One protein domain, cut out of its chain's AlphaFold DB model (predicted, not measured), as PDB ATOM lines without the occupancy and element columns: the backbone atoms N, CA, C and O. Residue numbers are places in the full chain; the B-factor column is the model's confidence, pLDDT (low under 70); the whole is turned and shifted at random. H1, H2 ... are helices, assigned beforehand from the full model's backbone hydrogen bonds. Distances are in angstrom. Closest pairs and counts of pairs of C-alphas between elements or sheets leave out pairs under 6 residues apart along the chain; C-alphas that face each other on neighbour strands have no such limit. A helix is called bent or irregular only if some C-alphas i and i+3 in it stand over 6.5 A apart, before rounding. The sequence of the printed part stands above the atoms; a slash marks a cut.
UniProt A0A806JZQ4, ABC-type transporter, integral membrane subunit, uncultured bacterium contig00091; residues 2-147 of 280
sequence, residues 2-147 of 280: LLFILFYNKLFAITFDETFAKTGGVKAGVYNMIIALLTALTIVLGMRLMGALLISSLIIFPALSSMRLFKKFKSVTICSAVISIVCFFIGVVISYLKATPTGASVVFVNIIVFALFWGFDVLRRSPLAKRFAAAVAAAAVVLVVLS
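AT A GLANCE: This is residues 2 to 147 of the 280 residues of the protein "ABC-type transporter, integral membrane subunit" of uncultured bacterium contig00091 (UniProt A0A806JZQ4). Helices H5, H6 and H7 pack together as the core of a flat, all-helix domain, with H6 crossing the other two. H4 reaches away from one end of H5 as a long arm, the two making a V, and the short helices H1, H2 and H3 lie towards the far end of that arm; on the other side of the core H8 folds back after H7, and residues 125 to 132 stick out. The printed part has 146 residues, with eight named helices in the order H1 to H8 and no named strand. It is only just compact, close to loose, with a radius of gyration of the C-alphas of 17.6 A and spans of 52 by 46 by 21 A.

HOW THE PARTS SIT: Start at H6, residues 73 to 98, the longest helix. It touches H7, residues 102 to 123, at Gly 91 and Val 106, whose C-alphas are the closest at 4.1 A; the tilt is steep, 47 degrees, opposite ways. H5, residues 52 to 69, was assigned as one helix by its hydrogen bonds but is bent, with C-alphas 59 and 62 6.6 A apart. Its arm H5b, residues 62 to 69, touches H6 with closest C-alphas Pro 62 and Ser 80, 4.7 A, and touches H7 with Ser 65 and Phe 114, 5.3 A, at a shallow tilt of 11 degrees, the same way. Its arm H5a, residues 52 to 59, touches H4, residues 28 to 50, with closest C-alphas Ile 55 and Gly 46, 6.4 A, at a steep tilt of 48 degrees, opposite ways. H4 and H6 are apart. H2, residues 8 to 16, touches H3, residues 18 to 23, with closest C-alphas Ala 13 and Ala 21, 5.6 A. H1, residues 2 to 6, touches no helix. H7 and H8, residues 133 to 147, form a hairpin and only just touch, with 3 pairs of C-alphas within 8 A; the closest, Val 113 and Val 141, are 6.6 A apart. Each O i to N i+4 pair is within hydrogen-bond range in H1, H2, H3, H4, H5a, H6 and H7, against 3 of 4 in H5b and 7 of 11 in H8.

IN THESE COORDINATES: Find C-alpha 73 at (-13.120, -36.567, 6.005); from there H6 runs 37.0 A to C-alpha 98 at (-3.936, -1.498, -1.280). H4 is 32.2 A long, H7 32.0 A and H8 20.2 A, ending at C-alpha 147 (3.530, -10.367, 9.375).

THE WHOLE: The C-alphas of Thr 23 and Lys 98 are the farthest apart, 55.2 A. The printed part has no cut and no long link. Mean pLDDT of the printed part is 73.8; look for values under 70 at residues 120 to 147, among others.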
ATOM      1  N   LEU A   2     -25.099 -27.412   3.684       78.06
ATOM      2  CA  LEU A   2     -26.332 -28.086   4.147       78.06
ATOM      3  C   LEU A   2     -26.528 -29.513   3.596       78.06
ATOM      4  O   LEU A   2     -26.719 -30.452   4.365       78.06
ATOM      5  N   LEU A   3     -26.385 -29.701   2.281       79.62
ATOM      6  CA  LEU A   3     -26.516 -31.016   1.639       79.62
ATOM      7  C   LEU A   3     -25.449 -32.021   2.111       79.62
ATOM      8  O   LEU A   3     -25.738 -33.201   2.287       79.62
ATOM      9  N   PHE A   4     -24.233 -31.539   2.379       78.12
ATOM     10  CA  PHE A   4     -23.147 -32.357   2.916       78.12
ATOM     11  C   PHE A   4     -23.449 -32.850   4.335       78.12
ATOM     12  O   PHE A   4     -23.180 -34.004   4.653       78.12
ATOM     13  N   ILE A   5     -24.043 -31.999   5.178       78.38
ATOM     14  CA  ILE A   5     -24.414 -32.352   6.555       78.38
ATOM     15  C   ILE A   5     -25.540 -33.395   6.562       78.38
ATOM     16  O   ILE A   5     -25.444 -34.382   7.287       78.38
ATOM     17  N   LEU A   6     -26.569 -33.212   5.724       75.06
ATOM     18  CA  LEU A   6     -27.724 -34.117   5.648       75.06
ATOM     19  C   LEU A   6     -27.378 -35.501   5.075       75.06
ATOM     20  O   LEU A   6     -27.916 -36.507   5.530       75.06
ATOM     21  N   PHE A   7     -26.474 -35.571   4.094       76.44
ATOM     22  CA  PHE A   7     -26.147 -36.815   3.384       76.44
ATOM     23  C   PHE A   7     -24.722 -37.320   3.636       76.44
ATOM     24  O   PHE A   7     -24.203 -38.106   2.842       76.44
ATOM     25  N   TYR A   8     -24.102 -36.922   4.751       76.38
ATOM     26  CA  TYR A   8     -22.705 -37.229   5.078       76.38
ATOM     27  C   TYR A   8     -22.340 -38.712   4.890       76.38
ATOM     28  O   TYR A   8     -21.379 -39.017   4.189       76.38
ATOM     29  N   ASN A   9     -23.129 -39.637   5.450       73.44
ATOM     30  CA  ASN A   9     -22.840 -41.077   5.375       73.44
ATOM     31  C   ASN A   9     -22.853 -41.608   3.934       73.44
ATOM     32  O   ASN A   9     -22.036 -42.456   3.581       73.44
ATOM     33  N   LYS A  10     -23.756 -41.095   3.088       77.50
ATOM     34  CA  LYS A  10     -23.878 -41.523   1.688       77.50
ATOM     35  C   LYS A  10     -22.771 -40.923   0.828       77.50
ATOM     36  O   LYS A  10     -22.181 -41.634   0.026       77.50
ATOM     37  N   LEU A  11     -22.453 -39.644   1.034       76.56
ATOM     38  CA  LEU A  11     -21.351 -38.968   0.347       76.56
ATOM     39  C   LEU A  11     -20.003 -39.608   0.687       76.56
ATOM     40  O   LEU A  11     -19.219 -39.877  -0.215       76.56
ATOM     41  N   PHE A  12     -19.770 -39.922   1.964       75.75
ATOM     42  CA  PHE A  12     -18.553 -40.601   2.402       75.75
ATOM     43  C   PHE A  12     -18.403 -41.985   1.759       75.75
ATOM     44  O   PHE A  12     -17.332 -42.294   1.246       75.75
ATOM     45  N   ALA A  13     -19.477 -42.783   1.724       71.62
ATOM     46  CA  ALA A  13     -19.456 -44.101   1.089       71.62
ATOM     47  C   ALA A  13     -19.103 -44.017  -0.406       71.62
ATOM     48  O   ALA A  13     -18.271 -44.780  -0.883       71.62
ATOM     49  N   ILE A  14     -19.675 -43.047  -1.125       76.88
ATOM     50  CA  ILE A  14     -19.440 -42.863  -2.566       76.88
ATOM     51  C   ILE A  14     -18.020 -42.361  -2.856       76.88
ATOM     52  O   ILE A  14     -17.423 -42.780  -3.840       76.88
ATOM     53  N   THR A  15     -17.468 -41.473  -2.018       73.81
ATOM     54  CA  THR A  15     -16.093 -40.965  -2.197       73.81
ATOM     55  C   THR A  15     -15.028 -42.025  -1.896       73.81
ATOM     56  O   THR A  15     -13.927 -41.932  -2.430       73.81
ATOM     57  N   PHE A  16     -15.325 -43.010  -1.041       71.06
ATOM     58  CA  PHE A  16     -14.363 -44.053  -0.674       71.06
ATOM     59  C   PHE A  16     -14.375 -45.232  -1.651       71.06
ATOM     60  O   PHE A  16     -13.311 -45.678  -2.069       71.06
ATOM     61  N   ASP A  17     -15.565 -45.716  -2.022       74.88
ATOM     62  CA  ASP A  17     -15.734 -46.742  -3.052       74.88
ATOM     63  C   ASP A  17     -17.168 -46.703  -3.607       74.88
ATOM     64  O   ASP A  17     -18.134 -47.136  -2.969       74.88
ATOM     65  N   GLU A  18     -17.311 -46.184  -4.827       75.31
ATOM     66  CA  GLU A  18     -18.600 -46.106  -5.518       75.31
ATOM     67  C   GLU A  18     -19.213 -47.498  -5.751       75.31
ATOM     68  O   GLU A  18     -20.431 -47.673  -5.647       75.31
ATOM     69  N   THR A  19     -18.377 -48.495  -6.040       72.81
ATOM     70  CA  THR A  19     -18.779 -49.881  -6.307       72.81
ATOM     71  C   THR A  19     -19.324 -50.523  -5.040       72.81
ATOM     72  O   THR A  19     -20.400 -51.122  -5.058       72.81
ATOM     73  N   PHE A  20     -18.639 -50.317  -3.914       69.25
ATOM     74  CA  PHE A  20     -19.074 -50.805  -2.605       69.25
ATOM     75  C   PHE A  20     -20.363 -50.114  -2.137       69.25
ATOM     76  O   PHE A  20     -21.266 -50.761  -1.602       69.25
ATOM     77  N   ALA A  21     -20.505 -48.810  -2.403       71.50
ATOM     78  CA  ALA A  21     -21.717 -48.054  -2.091       71.50
ATOM     79  C   ALA A  21     -22.934 -48.520  -2.915       71.50
ATOM     80  O   ALA A  21     -24.040 -48.604  -2.373       71.50
ATOM     81  N   LYS A  22     -22.735 -48.859  -4.201       71.12
ATOM     82  CA  LYS A  22     -23.786 -49.428  -5.065       71.12
ATOM     83  C   LYS A  22     -24.274 -50.777  -4.539       71.12
ATOM     84  O   LYS A  22     -25.484 -50.977  -4.439       71.12
ATOM     85  N   THR A  23     -23.359 -51.660  -4.138       71.75
ATOM     86  CA  THR A  23     -23.704 -52.973  -3.566       71.75
ATOM     87  C   THR A  23     -24.383 -52.846  -2.196       71.75
ATOM     88  O   THR A  23     -25.267 -53.631  -1.869       71.75
ATOM     89  N   GLY A  24     -24.049 -51.807  -1.423       65.00
ATOM     90  CA  GLY A  24     -24.691 -51.465  -0.146       65.00
ATOM     91  C   GLY A  24     -26.070 -50.788  -0.251       65.00
ATOM     92  O   GLY A  24     -26.558 -50.257   0.747       65.00
ATOM     93  N   GLY A  25     -26.693 -50.750  -1.436       67.44
ATOM     94  CA  GLY A  25     -28.038 -50.191  -1.642       67.44
ATOM     95  C   GLY A  25     -28.100 -48.661  -1.768       67.44
ATOM     96  O   GLY A  25     -29.189 -48.082  -1.811       67.44
ATOM     97  N   VAL A  26     -26.957 -47.971  -1.851       74.19
ATOM     98  CA  VAL A  26     -26.915 -46.522  -2.088       74.19
ATOM     99  C   VAL A  26     -27.003 -46.260  -3.592       74.19
ATOM    100  O   VAL A  26     -26.206 -46.771  -4.374       74.19
ATOM    101  N   LYS A  27     -27.944 -45.403  -4.019       76.00
ATOM    102  CA  LYS A  27     -28.065 -44.929  -5.414       76.00
ATOM    103  C   LYS A  27     -26.910 -43.984  -5.787       76.00
ATOM    104  O   LYS A  27     -27.129 -42.793  -6.003       76.00
ATOM    105  N   ALA A  28     -25.682 -44.500  -5.835       75.06
ATOM    106  CA  ALA A  28     -24.457 -43.717  -5.997       75.06
ATOM    107  C   ALA A  28     -24.482 -42.803  -7.235       75.06
ATOM    108  O   ALA A  28     -24.080 -41.647  -7.138       75.06
ATOM    109  N   GLY A  29     -25.058 -43.269  -8.350       76.31
ATOM    110  CA  GLY A  29     -25.186 -42.473  -9.577       76.31
ATOM    111  C   GLY A  29     -25.999 -41.184  -9.400       76.31
ATOM    112  O   GLY A  29     -25.595 -40.136  -9.892       76.31
ATOM    113  N   VAL A  30     -27.096 -41.220  -8.633       80.44
ATOM    114  CA  VAL A  30     -27.937 -40.031  -8.382       80.44
ATOM    115  C   VAL A  30     -27.174 -39.005  -7.544       80.44
ATOM    116  O   VAL A  30     -27.174 -37.817  -7.854       80.44
ATOM    117  N   TYR A  31     -26.486 -39.458  -6.498       82.50
ATOM    118  CA  TYR A  31     -25.689 -38.576  -5.648       82.50
ATOM    119  C   TYR A  31     -24.487 -37.989  -6.394       82.50
ATOM    120  O   TYR A  31     -24.221 -36.802  -6.218       82.50
ATOM    121  N   ASN A  32     -23.815 -38.771  -7.247       83.38
ATOM    122  CA  ASN A  32     -22.705 -38.290  -8.074       83.38
ATOM    123  C   ASN A  32     -23.177 -37.209  -9.071       83.38
ATOM    124  O   ASN A  32     -22.560 -36.157  -9.210       83.38
ATOM    125  N   MET A  33     -24.349 -37.406  -9.683       84.38
ATOM    126  CA  MET A  33     -24.959 -36.405 -10.563       84.38
ATOM    127  C   MET A  33     -25.312 -35.111  -9.813       84.38
ATOM    128  O   MET A  33     -25.021 -34.021 -10.298       84.38
ATOM    129  N   ILE A  34     -25.883 -35.218  -8.606       87.06
ATOM    130  CA  ILE A  34     -26.225 -34.057  -7.771       87.06
ATOM    131  C   ILE A  34     -24.967 -33.268  -7.382       87.06
ATOM    132  O   ILE A  34     -24.957 -32.045  -7.524       87.06
ATOM    133  N   ILE A  35     -23.896 -33.932  -6.921       85.19
ATOM    134  CA  ILE A  35     -22.649 -33.233  -6.555       85.19
ATOM    135  C   ILE A  35     -21.964 -32.613  -7.774       85.19
ATOM    136  O   ILE A  35     -21.458 -31.497  -7.661       85.19
ATOM    137  N   ALA A  36     -21.986 -33.282  -8.931       87.12
ATOM    138  CA  ALA A  36     -21.421 -32.749 -10.165       87.12
ATOM    139  C   ALA A  36     -22.178 -31.490 -10.610       87.12
ATOM    140  O   ALA A  36     -21.554 -30.465 -10.877       87.12
ATOM    141  N   LEU A  37     -23.515 -31.532 -10.589       91.00
ATOM    142  CA  LEU A  37     -24.371 -30.392 -10.916       91.00
ATOM    143  C   LEU A  37     -24.125 -29.209  -9.967       91.00
ATOM    144  O   LEU A  37     -23.889 -28.092 -10.419       91.00
ATOM    145  N   LEU A  38     -24.138 -29.450  -8.651       88.44
ATOM    146  CA  LEU A  38     -23.876 -28.416  -7.644       88.44
ATOM    147  C   LEU A  38     -22.488 -27.798  -7.819       88.44
ATOM    148  O   LEU A  38     -22.343 -26.579  -7.736       88.44
ATOM    149  N   THR A  39     -21.473 -28.622  -8.079       88.38
ATOM    150  CA  THR A  39     -20.095 -28.153  -8.278       88.38
ATOM    151  C   THR A  39     -19.983 -27.327  -9.555       88.38
ATOM    152  O   THR A  39     -19.424 -26.234  -9.515       88.38
ATOM    153  N   ALA A  40     -20.581 -27.784 -10.659       91.69
ATOM    154  CA  ALA A  40     -20.617 -27.046 -11.917       91.69
ATOM    155  C   ALA A  40     -21.307 -25.685 -11.751       91.69
ATOM    156  O   ALA A  40     -20.737 -24.663 -12.126       91.69
ATOM    157  N   LEU A  41     -22.481 -25.651 -11.110       91.88
ATOM    158  CA  LEU A  41     -23.188 -24.405 -10.805       91.88
ATOM    159  C   LEU A  41     -22.335 -23.470  -9.943       91.88
ATOM    160  O   LEU A  41     -22.234 -22.285 -10.242       91.88
ATOM    161  N   THR A  42     -21.674 -24.001  -8.914       88.81
ATOM    162  CA  THR A  42     -20.812 -23.203  -8.029       88.81
ATOM    163  C   THR A  42     -19.627 -22.601  -8.791       88.81
ATOM    164  O   THR A  42     -19.324 -21.424  -8.609       88.81
ATOM    165  N   ILE A  43     -18.979 -23.373  -9.672       89.81
ATOM    166  CA  ILE A  43     -17.845 -22.896 -10.478       89.81
ATOM    167  C   ILE A  43     -18.304 -21.852 -11.500       89.81
ATOM    168  O   ILE A  43     -17.693 -20.792 -11.592       89.81
ATOM    169  N   VAL A  44     -19.395 -22.100 -12.230       90.19
ATOM    170  CA  VAL A  44     -19.915 -21.166 -13.246       90.19
ATOM    171  C   VAL A  44     -20.357 -19.844 -12.618       90.19
ATOM    172  O   VAL A  44     -19.972 -18.779 -13.104       90.19
ATOM    173  N   LEU A  45     -21.121 -19.901 -11.522       87.94
ATOM    174  CA  LEU A  45     -21.541 -18.702 -10.793       87.94
ATOM    175  C   LEU A  45     -20.339 -17.966 -10.204       87.94
ATOM    176  O   LEU A  45     -20.248 -16.748 -10.332       87.94
ATOM    177  N   GLY A  46     -19.378 -18.696  -9.634       83.62
ATOM    178  CA  GLY A  46     -18.135 -18.108  -9.152       83.62
ATOM    179  C   GLY A  46     -17.380 -17.375 -10.262       83.62
ATOM    180  O   GLY A  46     -16.913 -16.258 -10.039       83.62
ATOM    181  N   MET A  47     -17.262 -17.982 -11.454       85.44
ATOM    182  CA  MET A  47     -16.412 -17.476 -12.550       85.44
ATOM    183  C   MET A  47     -16.895 -16.131 -13.050       85.44
ATOM    184  O   MET A  47     -16.069 -15.273 -13.349       85.44
ATOM    185  N   ARG A  48     -18.213 -15.926 -13.057       78.69
ATOM    186  CA  ARG A  48     -18.817 -14.639 -13.402       78.69
ATOM    187  C   ARG A  48     -18.567 -13.550 -12.360       78.69
ATOM    188  O   ARG A  48     -18.501 -12.390 -12.735       78.69
ATOM    189  N   LEU A  49     -18.438 -13.904 -11.082       76.62
ATOM    190  CA  LEU A  49     -18.273 -12.926 -10.000       76.62
ATOM    191  C   LEU A  49     -16.817 -12.492  -9.806       76.62
ATOM    192  O   LEU A  49     -16.552 -11.330  -9.533       76.62
ATOM    193  N   MET A  50     -15.881 -13.440  -9.881       78.62
ATOM    194  CA  MET A  50     -14.505 -13.250  -9.390       78.62
ATOM    195  C   MET A  50     -13.425 -13.545 -10.442       78.62
ATOM    196  O   MET A  50     -12.245 -13.284 -10.208       78.62
ATOM    197  N   GLY A  51     -13.797 -14.133 -11.583       80.19
ATOM    198  CA  GLY A  51     -12.860 -14.656 -12.578       80.19
ATOM    199  C   GLY A  51     -12.301 -16.050 -12.245       80.19
ATOM    200  O   GLY A  51     -12.334 -16.524 -11.108       80.19
ATOM    201  N   ALA A  52     -11.764 -16.733 -13.262       79.38
ATOM    202  CA  ALA A  52     -11.361 -18.145 -13.182       79.38
ATOM    203  C   ALA A  52     -10.183 -18.433 -12.225       79.38
ATOM    204  O   ALA A  52     -10.135 -19.495 -11.594       79.38
ATOM    205  N   LEU A  53      -9.241 -17.492 -12.092       81.50
ATOM    206  CA  LEU A  53      -8.045 -17.662 -11.256       81.50
ATOM    207  C   LEU A  53      -8.390 -17.771  -9.763       81.50
ATOM    208  O   LEU A  53      -7.875 -18.653  -9.072       81.50
ATOM    209  N   LEU A  54      -9.291 -16.912  -9.274       85.81
ATOM    210  CA  LEU A  54      -9.652 -16.862  -7.856       85.81
ATOM    211  C   LEU A  54     -10.366 -18.151  -7.425       85.81
ATOM    212  O   LEU A  54     -10.031 -18.733  -6.396       85.81
ATOM    213  N   ILE A  55     -11.299 -18.653  -8.234       88.62
ATOM    214  CA  ILE A  55     -12.076 -19.866  -7.913       88.62
ATOM    215  C   ILE A  55     -11.199 -21.099  -7.869       88.62
ATOM    216  O   ILE A  55     -11.310 -21.895  -6.939       88.62
ATOM    217  N   SER A  56     -10.313 -21.242  -8.855       86.69
ATOM    218  CA  SER A  56      -9.379 -22.366  -8.907       86.69
ATOM    219  C   SER A  56      -8.545 -22.417  -7.624       86.69
ATOM    220  O   SER A  56      -8.391 -23.476  -7.018       86.69
ATOM    221  N   SER A  57      -8.092 -21.256  -7.143       86.75
ATOM    222  CA  SER A  57      -7.355 -21.156  -5.885       86.75
ATOM    223  C   SER A  57      -8.211 -21.530  -4.666       86.75
ATOM    224  O   SER A  57      -7.802 -22.379  -3.872       86.75
ATOM    225  N   LEU A  58      -9.422 -20.973  -4.542       86.25
ATOM    226  CA  LEU A  58     -10.316 -21.214  -3.399       86.25
ATOM    227  C   LEU A  58     -10.818 -22.659  -3.288       86.25
ATOM    228  O   LEU A  58     -11.153 -23.101  -2.186       86.25
ATOM    229  N   ILE A  59     -10.893 -23.382  -4.406       87.31
ATOM    230  CA  ILE A  59     -11.279 -24.797  -4.423       87.31
ATOM    231  C   ILE A  59     -10.086 -25.682  -4.042       87.31
ATOM    232  O   ILE A  59     -10.234 -26.604  -3.239       87.31
ATOM    233  N   ILE A  60      -8.904 -25.407  -4.600       87.75
ATOM    234  CA  ILE A  60      -7.750 -26.310  -4.508       87.75
ATOM    235  C   ILE A  60      -6.969 -26.100  -3.202       87.75
ATOM    236  O   ILE A  60      -6.755 -27.057  -2.452       87.75
ATOM    237  N   PHE A  61      -6.550 -24.870  -2.887       83.50
ATOM    238  CA  PHE A  61      -5.622 -24.627  -1.773       83.50
ATOM    239  C   PHE A  61      -6.220 -24.918  -0.390       83.50
ATOM    240  O   PHE A  61      -5.569 -25.620   0.385       83.50
ATOM    241  N   PRO A  62      -7.444 -24.478  -0.043       80.56
ATOM    242  CA  PRO A  62      -8.022 -24.741   1.278       80.56
ATOM    243  C   PRO A  62      -8.258 -26.233   1.530       80.56
ATOM    244  O   PRO A  62      -8.044 -26.724   2.643       80.56
ATOM    245  N   ALA A  63      -8.636 -26.980   0.487       83.19
ATOM    246  CA  ALA A  63      -8.756 -28.432   0.545       83.19
ATOM    247  C   ALA A  63      -7.391 -29.086   0.807       83.19
ATOM    248  O   ALA A  63      -7.257 -29.836   1.776       83.19
ATOM    249  N   LEU A  64      -6.362 -28.733   0.031       82.69
ATOM    250  CA  LEU A  64      -5.005 -29.260   0.212       82.69
ATOM    251  C   LEU A  64      -4.419 -28.927   1.592       82.69
ATOM    252  O   LEU A  64      -3.875 -29.810   2.258       82.69
ATOM    253  N   SER A  65      -4.580 -27.686   2.058       75.56
ATOM    254  CA  SER A  65      -4.160 -27.248   3.395       75.56
ATOM    255  C   SER A  65      -4.844 -28.070   4.490       75.56
ATOM    256  O   SER A  65      -4.193 -28.571   5.407       75.56
ATOM    257  N   SER A  66      -6.159 -28.282   4.388       75.75
ATOM    258  CA  SER A  66      -6.911 -29.044   5.395       75.75
ATOM    259  C   SER A  66      -6.560 -30.541   5.419       75.75
ATOM    260  O   SER A  66      -6.475 -31.127   6.502       75.75
ATOM    261  N   MET A  67      -6.283 -31.148   4.257       77.50
ATOM    262  CA  MET A  67      -5.876 -32.556   4.145       77.50
ATOM    263  C   MET A  67      -4.515 -32.832   4.794       77.50
ATOM    264  O   MET A  67      -4.268 -33.947   5.251       77.50
ATOM    265  N   ARG A  68      -3.642 -31.822   4.888       69.88
ATOM    266  CA  ARG A  68      -2.364 -31.934   5.608       69.88
ATOM    267  C   ARG A  68      -2.557 -32.040   7.122       69.88
ATOM    268  O   ARG A  68      -1.854 -32.794   7.786       69.88
ATOM    269  N   LEU A  69      -3.531 -31.325   7.685       62.22
ATOM    270  CA  LEU A  69      -3.751 -31.294   9.136       62.22
ATOM    271  C   LEU A  69      -4.672 -32.398   9.661       62.22
ATOM    272  O   LEU A  69      -4.493 -32.840  10.806       62.22
ATOM    273  N   PHE A  70      -5.664 -32.811   8.870       69.44
ATOM    274  CA  PHE A  70      -6.731 -33.701   9.313       69.44
ATOM    275  C   PHE A  70      -6.803 -34.967   8.461       69.44
ATOM    276  O   PHE A  70      -6.837 -34.918   7.241       69.44
ATOM    277  N   LYS A  71      -6.914 -36.121   9.130       67.19
ATOM    278  CA  LYS A  71      -7.115 -37.427   8.475       67.19
ATOM    279  C   LYS A  71      -8.586 -37.857   8.392       67.19
ATOM    280  O   LYS A  71      -8.896 -38.870   7.779       67.19
ATOM    281  N   LYS A  72      -9.499 -37.122   9.041       73.31
ATOM    282  CA  LYS A  72     -10.940 -37.424   9.056       73.31
ATOM    283  C   LYS A  72     -11.662 -36.579   8.014       73.31
ATOM    284  O   LYS A  72     -11.631 -35.356   8.123       73.31
ATOM    285  N   PHE A  73     -12.391 -37.221   7.101       74.62
ATOM    286  CA  PHE A  73     -13.120 -36.567   6.005       74.62
ATOM    287  C   PHE A  73     -14.008 -35.405   6.477       74.62
ATOM    288  O   PHE A  73     -13.853 -34.283   6.008       74.62
ATOM    289  N   LYS A  74     -14.836 -35.620   7.512       73.94
ATOM    290  CA  LYS A  74     -15.677 -34.561   8.104       73.94
ATOM    291  C   LYS A  74     -14.878 -33.335   8.561       73.94
ATOM    292  O   LYS A  74     -15.315 -32.207   8.363       73.94
ATOM    293  N   SER A  75     -13.722 -33.559   9.183       70.19
ATOM    294  CA  SER A  75     -12.888 -32.481   9.724       70.19
ATOM    295  C   SER A  75     -12.167 -31.724   8.610       70.19
ATOM    296  O   SER A  75     -12.087 -30.506   8.671       70.19
ATOM    297  N   VAL A  76     -11.709 -32.434   7.571       76.56
ATOM    298  CA  VAL A  76     -11.108 -31.843   6.365       76.56
ATOM    299  C   VAL A  76     -12.109 -30.910   5.683       76.56
ATOM    300  O   VAL A  76     -11.791 -29.748   5.464       76.56
ATOM    301  N   THR A  77     -13.339 -31.372   5.431       80.31
ATOM    302  CA  THR A  77     -14.363 -30.581   4.728       80.31
ATOM    303  C   THR A  77     -14.804 -29.334   5.498       80.31
ATOM    304  O   THR A  77     -15.038 -28.288   4.897       80.31
ATOM    305  N   ILE A  78     -14.937 -29.421   6.826       78.44
ATOM    306  CA  ILE A  78     -15.311 -28.259   7.645       78.44
ATOM    307  C   ILE A  78     -14.142 -27.273   7.720       78.44
ATOM    308  O   ILE A  78     -14.340 -26.074   7.533       78.44
ATOM    309  N   CYS A  79     -12.920 -27.761   7.947       75.25
ATOM    310  CA  CYS A  79     -11.751 -26.893   8.027       75.25
ATOM    311  C   CYS A  79     -11.434 -26.219   6.694       75.25
ATOM    312  O   CYS A  79     -11.138 -25.030   6.710       75.25
ATOM    313  N   SER A  80     -11.534 -26.917   5.557       79.19
ATOM    314  CA  SER A  80     -11.326 -26.288   4.249       79.19
ATOM    315  C   SER A  80     -12.317 -25.152   4.019       79.19
ATOM    316  O   SER A  80     -11.893 -24.063   3.659       79.19
ATOM    317  N   ALA A  81     -13.603 -25.358   4.320       82.62
ATOM    318  CA  ALA A  81     -14.627 -24.328   4.167       82.62
ATOM    319  C   ALA A  81     -14.358 -23.092   5.042       82.62
ATOM    320  O   ALA A  81     -14.455 -21.965   4.559       82.62
ATOM    321  N   VAL A  82     -13.984 -23.292   6.311       81.25
ATOM    322  CA  VAL A  82     -13.642 -22.184   7.219       81.25
ATOM    323  C   VAL A  82     -12.394 -21.444   6.731       81.25
ATOM    324  O   VAL A  82     -12.398 -20.216   6.680       81.25
ATOM    325  N   ILE A  83     -11.351 -22.171   6.314       79.00
ATOM    326  CA  ILE A  83     -10.116 -21.582   5.777       79.00
ATOM    327  C   ILE A  83     -10.411 -20.770   4.511       79.00
ATOM    328  O   ILE A  83      -9.932 -19.644   4.412       79.00
ATOM    329  N   SER A  84     -11.224 -21.290   3.581       83.94
ATOM    330  CA  SER A  84     -11.623 -20.574   2.362       83.94
ATOM    331  C   SER A  84     -12.286 -19.236   2.687       83.94
ATOM    332  O   SER A  84     -11.919 -18.221   2.102       83.94
ATOM    333  N   ILE A  85     -13.236 -19.222   3.631       84.50
ATOM    334  CA  ILE A  85     -13.966 -18.007   4.022       84.50
ATOM    335  C   ILE A  85     -13.009 -16.988   4.646       84.50
ATOM    336  O   ILE A  85     -13.000 -15.828   4.243       84.50
ATOM    337  N   VAL A  86     -12.170 -17.422   5.588       81.44
ATOM    338  CA  VAL A  86     -11.214 -16.540   6.272       81.44
ATOM    339  C   VAL A  86     -10.201 -15.954   5.282       81.44
ATOM    340  O   VAL A  86     -10.010 -14.740   5.258       81.44
ATOM    341  N   CYS A  87      -9.613 -16.779   4.408       80.69
ATOM    342  CA  CYS A  87      -8.667 -16.315   3.384       80.69
ATOM    343  C   CYS A  87      -9.316 -15.344   2.397       80.69
ATOM    344  O   CYS A  87      -8.683 -14.374   1.983       80.69
ATOM    345  N   PHE A  88     -10.575 -15.592   2.030       84.44
ATOM    346  CA  PHE A  88     -11.331 -14.715   1.148       84.44
ATOM    347  C   PHE A  88     -11.563 -13.341   1.783       84.44
ATOM    348  O   PHE A  88     -11.177 -12.337   1.191       84.44
ATOM    349  N   PHE A  89     -12.105 -13.285   3.006       83.56
ATOM    350  CA  PHE A  89     -12.326 -12.019   3.714       83.56
ATOM    351  C   PHE A  89     -11.032 -11.219   3.876       83.56
ATOM    352  O   PHE A  89     -11.000 -10.030   3.570       83.56
ATOM    353  N   ILE A  90      -9.950 -11.874   4.297       78.81
ATOM    354  CA  ILE A  90      -8.646 -11.224   4.465       78.81
ATOM    355  C   ILE A  90      -8.118 -10.702   3.125       78.81
ATOM    356  O   ILE A  90      -7.683  -9.556   3.043       78.81
ATOM    357  N   GLY A  91      -8.164 -11.516   2.066       78.62
ATOM    358  CA  GLY A  91      -7.679 -11.113   0.746       78.62
ATOM    359  C   GLY A  91      -8.464  -9.939   0.156       78.62
ATOM    360  O   GLY A  91      -7.864  -9.063  -0.467       78.62
ATOM    361  N   VAL A  92      -9.775  -9.876   0.412       80.94
ATOM    362  CA  VAL A  92     -10.628  -8.741   0.025       80.94
ATOM    363  C   VAL A  92     -10.271  -7.483   0.821       80.94
ATOM    364  O   VAL A  92     -10.089  -6.429   0.219       80.94
ATOM    365  N   VAL A  93     -10.090  -7.581   2.143       79.50
ATOM    366  CA  VAL A  93      -9.690  -6.432   2.979       79.50
ATOM    367  C   VAL A  93      -8.320  -5.889   2.560       79.50
ATOM    368  O   VAL A  93      -8.151  -4.680   2.434       79.50
ATOM    369  N   ILE A  94      -7.348  -6.763   2.277       74.00
ATOM    370  CA  ILE A  94      -6.026  -6.353   1.775       74.00
ATOM    371  C   ILE A  94      -6.150  -5.670   0.409       74.00
ATOM    372  O   ILE A  94      -5.489  -4.661   0.167       74.00
ATOM    373  N   SER A  95      -6.994  -6.202  -0.478       72.81
ATOM    374  CA  SER A  95      -7.239  -5.603  -1.790       72.81
ATOM    375  C   SER A  95      -7.847  -4.207  -1.673       72.81
ATOM    376  O   SER A  95      -7.371  -3.303  -2.357       72.81
ATOM    377  N   TYR A  96      -8.797  -4.021  -0.752       71.00
ATOM    378  CA  TYR A  96      -9.408  -2.725  -0.469       71.00
ATOM    379  C   TYR A  96      -8.385  -1.706   0.053       71.00
ATOM    380  O   TYR A  96      -8.311  -0.592  -0.449       71.00
ATOM    381  N   LEU A  97      -7.530  -2.103   1.002       69.00
ATOM    382  CA  LEU A  97      -6.520  -1.205   1.575       69.00
ATOM    383  C   LEU A  97      -5.408  -0.810   0.593       69.00
ATOM    384  O   LEU A  97      -4.769   0.221   0.783       69.00
ATOM    385  N   LYS A  98      -5.117  -1.648  -0.408       67.50
ATOM    386  CA  LYS A  98      -3.936  -1.498  -1.280       67.50
ATOM    387  C   LYS A  98      -4.268  -1.239  -2.749       67.50
ATOM    388  O   LYS A  98      -3.353  -1.263  -3.565       67.50
ATOM    389  N   ALA A  99      -5.548  -1.072  -3.098       63.97
ATOM    390  CA  ALA A  99      -6.037  -0.910  -4.474       63.97
ATOM    391  C   ALA A  99      -5.478  -1.952  -5.481       63.97
ATOM    392  O   ALA A  99      -5.375  -1.716  -6.683       63.97
ATOM    393  N   THR A 100      -5.089  -3.135  -4.992       70.56
ATOM    394  CA  THR A 100      -4.556  -4.239  -5.813       70.56
ATOM    395  C   THR A 100      -5.686  -5.108  -6.366       70.56
ATOM    396  O   THR A 100      -6.697  -5.252  -5.675       70.56
ATOM    397  N   PRO A 101      -5.515  -5.778  -7.527       69.75
ATOM    398  CA  PRO A 101      -6.526  -6.684  -8.070       69.75
ATOM    399  C   PRO A 101      -6.961  -7.750  -7.052       69.75
ATOM    400  O   PRO A 101      -6.148  -8.571  -6.621       69.75
ATOM    401  N   THR A 102      -8.252  -7.762  -6.707       73.31
ATOM    402  CA  THR A 102      -8.873  -8.665  -5.713       73.31
ATOM    403  C   THR A 102      -8.503 -10.131  -5.945       73.31
ATOM    404  O   THR A 102      -8.107 -10.835  -5.014       73.31
ATOM    405  N   GLY A 103      -8.544 -10.569  -7.207       78.06
ATOM    406  CA  GLY A 103      -8.145 -11.905  -7.647       78.06
ATOM    407  C   GLY A 103      -6.737 -12.302  -7.207       78.06
ATOM    408  O   GLY A 103      -6.545 -13.352  -6.594       78.06
ATOM    409  N   ALA A 104      -5.748 -11.453  -7.490       77.38
ATOM    410  CA  ALA A 104      -4.347 -11.739  -7.196       77.38
ATOM    411  C   ALA A 104      -4.073 -11.747  -5.685       77.38
ATOM    412  O   ALA A 104      -3.384 -12.641  -5.190       77.38
ATOM    413  N   SER A 105      -4.661 -10.805  -4.947       81.50
ATOM    414  CA  SER A 105      -4.455 -10.673  -3.500       81.50
ATOM    415  C   SER A 105      -5.011 -11.869  -2.730       81.50
ATOM    416  O   SER A 105      -4.329 -12.418  -1.863       81.50
ATOM    417  N   VAL A 106      -6.201 -12.356  -3.095       83.88
ATOM    418  CA  VAL A 106      -6.795 -13.552  -2.474       83.88
ATOM    419  C   VAL A 106      -5.975 -14.814  -2.777       83.88
ATOM    420  O   VAL A 106      -5.756 -15.638  -1.886       83.88
ATOM    421  N   VAL A 107      -5.487 -14.976  -4.011       84.81
ATOM    422  CA  VAL A 107      -4.627 -16.117  -4.385       84.81
ATOM    423  C   VAL A 107      -3.318 -16.088  -3.593       84.81
ATOM    424  O   VAL A 107      -2.890 -17.118  -3.071       84.81
ATOM    425  N   PHE A 108      -2.711 -14.910  -3.452       83.25
ATOM    426  CA  PHE A 108      -1.467 -14.732  -2.708       83.25
ATOM    427  C   PHE A 108      -1.620 -15.130  -1.234       83.25
ATOM    428  O   PHE A 108      -0.809 -15.895  -0.709       83.25
ATOM    429  N   VAL A 109      -2.715 -14.708  -0.592       82.62
ATOM    430  CA  VAL A 109      -3.053 -15.120   0.782       82.62
ATOM    431  C   VAL A 109      -3.219 -16.642   0.882       82.62
ATOM    432  O   VAL A 109      -2.663 -17.256   1.792       82.62
ATOM    433  N   ASN A 110      -3.914 -17.279  -0.069       82.75
ATOM    434  CA  ASN A 110      -4.087 -18.739  -0.079       82.75
ATOM    435  C   ASN A 110      -2.752 -19.496  -0.180       82.75
ATOM    436  O   ASN A 110      -2.567 -20.497   0.516       82.75
ATOM    437  N   ILE A 111      -1.816 -19.019  -1.008       83.12
ATOM    438  CA  ILE A 111      -0.482 -19.625  -1.155       83.12
ATOM    439  C   ILE A 111       0.307 -19.521   0.152       83.12
ATOM    440  O   ILE A 111       0.908 -20.508   0.580       83.12
ATOM    441  N   ILE A 112       0.277 -18.359   0.810       81.31
ATOM    442  CA  ILE A 112       0.947 -18.157   2.100       81.31
ATOM    443  C   ILE A 112       0.377 -19.113   3.149       81.31
ATOM    444  O   ILE A 112       1.128 -19.826   3.814       81.31
ATOM    445  N   VAL A 113      -0.952 -19.185   3.262       79.25
ATOM    446  CA  VAL A 113      -1.617 -20.091   4.208       79.25
ATOM    447  C   VAL A 113      -1.263 -21.549   3.911       79.25
ATOM    448  O   VAL A 113      -0.938 -22.300   4.831       79.25
ATOM    449  N   PHE A 114      -1.244 -21.955   2.641       80.81
ATOM    450  CA  PHE A 114      -0.813 -23.297   2.255       80.81
ATOM    451  C   PHE A 114       0.645 -23.584   2.647       80.81
ATOM    452  O   PHE A 114       0.923 -24.635   3.227       80.81
ATOM    453  N   ALA A 115       1.564 -22.648   2.397       79.62
ATOM    454  CA  ALA A 115       2.973 -22.794   2.755       79.62
ATOM    455  C   ALA A 115       3.172 -22.957   4.272       79.62
ATOM    456  O   ALA A 115       3.957 -23.804   4.701       79.62
ATOM    457  N   LEU A 116       2.412 -22.223   5.093       75.81
ATOM    458  CA  LEU A 116       2.435 -22.377   6.551       75.81
ATOM    459  C   LEU A 116       1.932 -23.744   6.994       75.81
ATOM    460  O   LEU A 116       2.551 -24.386   7.838       75.81
ATOM    461  N   PHE A 117       0.814 -24.199   6.428       73.62
ATOM    462  CA  PHE A 117       0.244 -25.500   6.767       73.62
ATOM    463  C   PHE A 117       1.181 -26.633   6.343       73.62
ATOM    464  O   PHE A 117       1.313 -27.625   7.061       73.62
ATOM    465  N   TRP A 118       1.870 -26.471   5.213       76.50
ATOM    466  CA  TRP A 118       2.889 -27.406   4.758       76.50
ATOM    467  C   TRP A 118       4.116 -27.424   5.680       76.50
ATOM    468  O   TRP A 118       4.516 -28.499   6.129       76.50
ATOM    469  N   GLY A 119       4.662 -26.259   6.044       70.69
ATOM    470  CA  GLY A 119       5.757 -26.161   7.017       70.69
ATOM    471  C   GLY A 119       5.378 -26.740   8.385       70.69
ATOM    472  O   GLY A 119       6.172 -27.436   9.020       70.69
ATOM    473  N   PHE A 120       4.128 -26.542   8.805       68.38
ATOM    474  CA  PHE A 120       3.593 -27.105  10.038       68.38
ATOM    475  C   PHE A 120       3.457 -28.635   9.984       68.38
ATOM    476  O   PHE A 120       3.801 -29.307  10.955       68.38
ATOM    477  N   ASP A 121       3.000 -29.207   8.866       66.44
ATOM    478  CA  ASP A 121       2.941 -30.666   8.659       66.44
ATOM    479  C   ASP A 121       4.335 -31.309   8.751       66.44
ATOM    480  O   ASP A 121       4.513 -32.343   9.402       66.44
ATOM    481  N   VAL A 122       5.349 -30.652   8.178       66.56
ATOM    482  CA  VAL A 122       6.749 -31.086   8.282       66.56
ATOM    483  C   VAL A 122       7.226 -31.060   9.741       66.56
ATOM    484  O   VAL A 122       7.793 -32.047  10.214       66.56
ATOM    485  N   LEU A 123       6.929 -29.991  10.489       62.75
ATOM    486  CA  LEU A 123       7.336 -29.840  11.892       62.75
ATOM    487  C   LEU A 123       6.589 -30.801  12.844       62.75
ATOM    488  O   LEU A 123       7.148 -31.290  13.833       62.75
ATOM    489  N   ARG A 124       5.335 -31.138  12.512       59.19
ATOM    490  CA  ARG A 124       4.450 -32.051  13.259       59.19
ATOM    491  C   ARG A 124       4.899 -33.516  13.225       59.19
ATOM    492  O   ARG A 124       4.409 -34.313  14.026       59.19
ATOM    493  N   ARG A 125       5.846 -33.893  12.355       60.59
ATOM    494  CA  ARG A 125       6.470 -35.231  12.386       60.59
ATOM    495  C   ARG A 125       7.333 -35.469  13.637       60.59
ATOM    496  O   ARG A 125       7.644 -36.621  13.925       60.59
ATOM    497  N   SER A 126       7.662 -34.430  14.414       50.50
ATOM    498  CA  SER A 126       8.335 -34.565  15.715       50.50
ATOM    499  C   SER A 126       7.337 -34.890  16.859       50.50
ATOM    500  O   SER A 126       6.242 -34.325  16.923       50.50
ATOM    501  N   PRO A 127       7.662 -35.815  17.787       46.47
ATOM    502  CA  PRO A 127       6.690 -36.422  18.710       46.47
ATOM    503  C   PRO A 127       6.125 -35.493  19.807       46.47
ATOM    504  O   PRO A 127       5.155 -35.873  20.467       46.47
ATOM    505  N   LEU A 128       6.666 -34.283  19.988       49.28
ATOM    506  CA  LEU A 128       6.363 -33.385  21.115       49.28
ATOM    507  C   LEU A 128       5.153 -32.449  20.874       49.28
ATOM    508  O   LEU A 128       4.517 -31.989  21.819       49.28
ATOM    509  N   ALA A 129       4.766 -32.206  19.617       50.38
ATOM    510  CA  ALA A 129       3.780 -31.176  19.251       50.38
ATOM    511  C   ALA A 129       2.304 -31.630  19.297       50.38
ATOM    512  O   ALA A 129       1.395 -30.881  18.926       50.38
ATOM    513  N   LYS A 130       2.026 -32.859  19.757       49.31
ATOM    514  CA  LYS A 130       0.697 -33.497  19.671       49.31
ATOM    515  C   LYS A 130      -0.423 -32.769  20.433       49.31
ATOM    516  O   LYS A 130      -1.587 -33.018  20.133       49.31
ATOM    517  N   ARG A 131      -0.102 -31.878  21.381       48.62
ATOM    518  CA  ARG A 131      -1.092 -31.206  22.250       48.62
ATOM    519  C   ARG A 131      -1.407 -29.755  21.859       48.62
ATOM    520  O   ARG A 131      -2.498 -29.292  22.158       48.62
ATOM    521  N   PHE A 132      -0.517 -29.075  21.133       49.44
ATOM    522  CA  PHE A 132      -0.678 -27.659  20.750       49.44
ATOM    523  C   PHE A 132      -1.100 -27.452  19.283       49.44
ATOM    524  O   PHE A 132      -1.439 -26.344  18.874       49.44
ATOM    525  N   ALA A 133      -1.137 -28.519  18.480       49.50
ATOM    526  CA  ALA A 133      -1.204 -28.421  17.024       49.50
ATOM    527  C   ALA A 133      -2.508 -27.866  16.424       49.50
ATOM    528  O   ALA A 133      -2.474 -27.275  15.349       49.50
ATOM    529  N   ALA A 134      -3.651 -28.043  17.088       49.69
ATOM    530  CA  ALA A 134      -4.924 -27.523  16.583       49.69
ATOM    531  C   ALA A 134      -5.103 -26.023  16.885       49.69
ATOM    532  O   ALA A 134      -5.632 -25.291  16.055       49.69
ATOM    533  N   ALA A 135      -4.613 -25.559  18.041       45.56
ATOM    534  CA  ALA A 135      -4.689 -24.154  18.443       45.56
ATOM    535  C   ALA A 135      -3.679 -23.280  17.679       45.56
ATOM    536  O   ALA A 135      -3.999 -22.164  17.281       45.56
ATOM    537  N   VAL A 136      -2.485 -23.816  17.395       51.81
ATOM    538  CA  VAL A 136      -1.435 -23.103  16.649       51.81
ATOM    539  C   VAL A 136      -1.803 -22.909  15.175       51.81
ATOM    540  O   VAL A 136      -1.459 -21.881  14.617       51.81
ATOM    541  N   ALA A 137      -2.552 -23.820  14.543       51.22
ATOM    542  CA  ALA A 137      -2.998 -23.636  13.156       51.22
ATOM    543  C   ALA A 137      -3.988 -22.465  13.008       51.22
ATOM    544  O   ALA A 137      -3.882 -21.686  12.064       51.22
ATOM    545  N   ALA A 138      -4.911 -22.302  13.963       50.91
ATOM    546  CA  ALA A 138      -5.811 -21.150  14.005       50.91
ATOM    547  C   ALA A 138      -5.052 -19.851  14.329       50.91
ATOM    548  O   ALA A 138      -5.285 -18.824  13.695       50.91
ATOM    549  N   ALA A 139      -4.091 -19.909  15.260       50.00
ATOM    550  CA  ALA A 139      -3.270 -18.760  15.630       50.00
ATOM    551  C   ALA A 139      -2.278 -18.345  14.527       50.00
ATOM    552  O   ALA A 139      -2.061 -17.156  14.340       50.00
ATOM    553  N   ALA A 140      -1.714 -19.281  13.758       53.88
ATOM    554  CA  ALA A 140      -0.754 -19.003  12.685       53.88
ATOM    555  C   ALA A 140      -1.406 -18.317  11.477       53.88
ATOM    556  O   ALA A 140      -0.776 -17.466  10.856       53.88
ATOM    557  N   VAL A 141      -2.676 -18.626  11.181       52.12
ATOM    558  CA  VAL A 141      -3.455 -17.876  10.180       52.12
ATOM    559  C   VAL A 141      -3.582 -16.412  10.606       52.12
ATOM    560  O   VAL A 141      -3.379 -15.530   9.786       52.12
ATOM    561  N   VAL A 142      -3.832 -16.144  11.891       51.06
ATOM    562  CA  VAL A 142      -3.928 -14.777  12.436       51.06
ATOM    563  C   VAL A 142      -2.556 -14.091  12.530       51.06
ATOM    564  O   VAL A 142      -2.441 -12.904  12.237       51.06
ATOM    565  N   LEU A 143      -1.498 -14.822  12.891       50.56
ATOM    566  CA  LEU A 143      -0.153 -14.262  13.069       50.56
ATOM    567  C   LEU A 143       0.503 -13.889  11.736       50.56
ATOM    568  O   LEU A 143       1.219 -12.896  11.665       50.56
ATOM    569  N   VAL A 144       0.226 -14.646  10.669       52.31
ATOM    570  CA  VAL A 144       0.789 -14.348   9.346       52.31
ATOM    571  C   VAL A 144       0.064 -13.212   8.640       52.31
ATOM    572  O   VAL A 144       0.699 -12.465   7.904       52.31
ATOM    573  N   VAL A 145      -1.212 -12.978   8.958       50.97
ATOM    574  CA  VAL A 145      -1.943 -11.763   8.552       50.97
ATOM    575  C   VAL A 145      -1.266 -10.489   9.068       50.97
ATOM    576  O   VAL A 145      -1.268  -9.481   8.369       50.97
ATOM    577  N   LEU A 146      -0.639 -10.542  10.249       49.03
ATOM    578  CA  LEU A 146       0.094  -9.416  10.841       49.03
ATOM    579  C   LEU A 146       1.534  -9.273  10.324       49.03
ATOM    580  O   LEU A 146       2.129  -8.211  10.489       49.03
ATOM    581  N   SER A 147       2.107 -10.322   9.724       48.66
ATOM    582  CA  SER A 147       3.530 -10.367   9.375       48.66
ATOM    583  C   SER A 147       3.820 -10.399   7.878       48.66
ATOM    584  O   SER A 147       4.990 -10.526   7.526       48.66
TER     585      SER A 147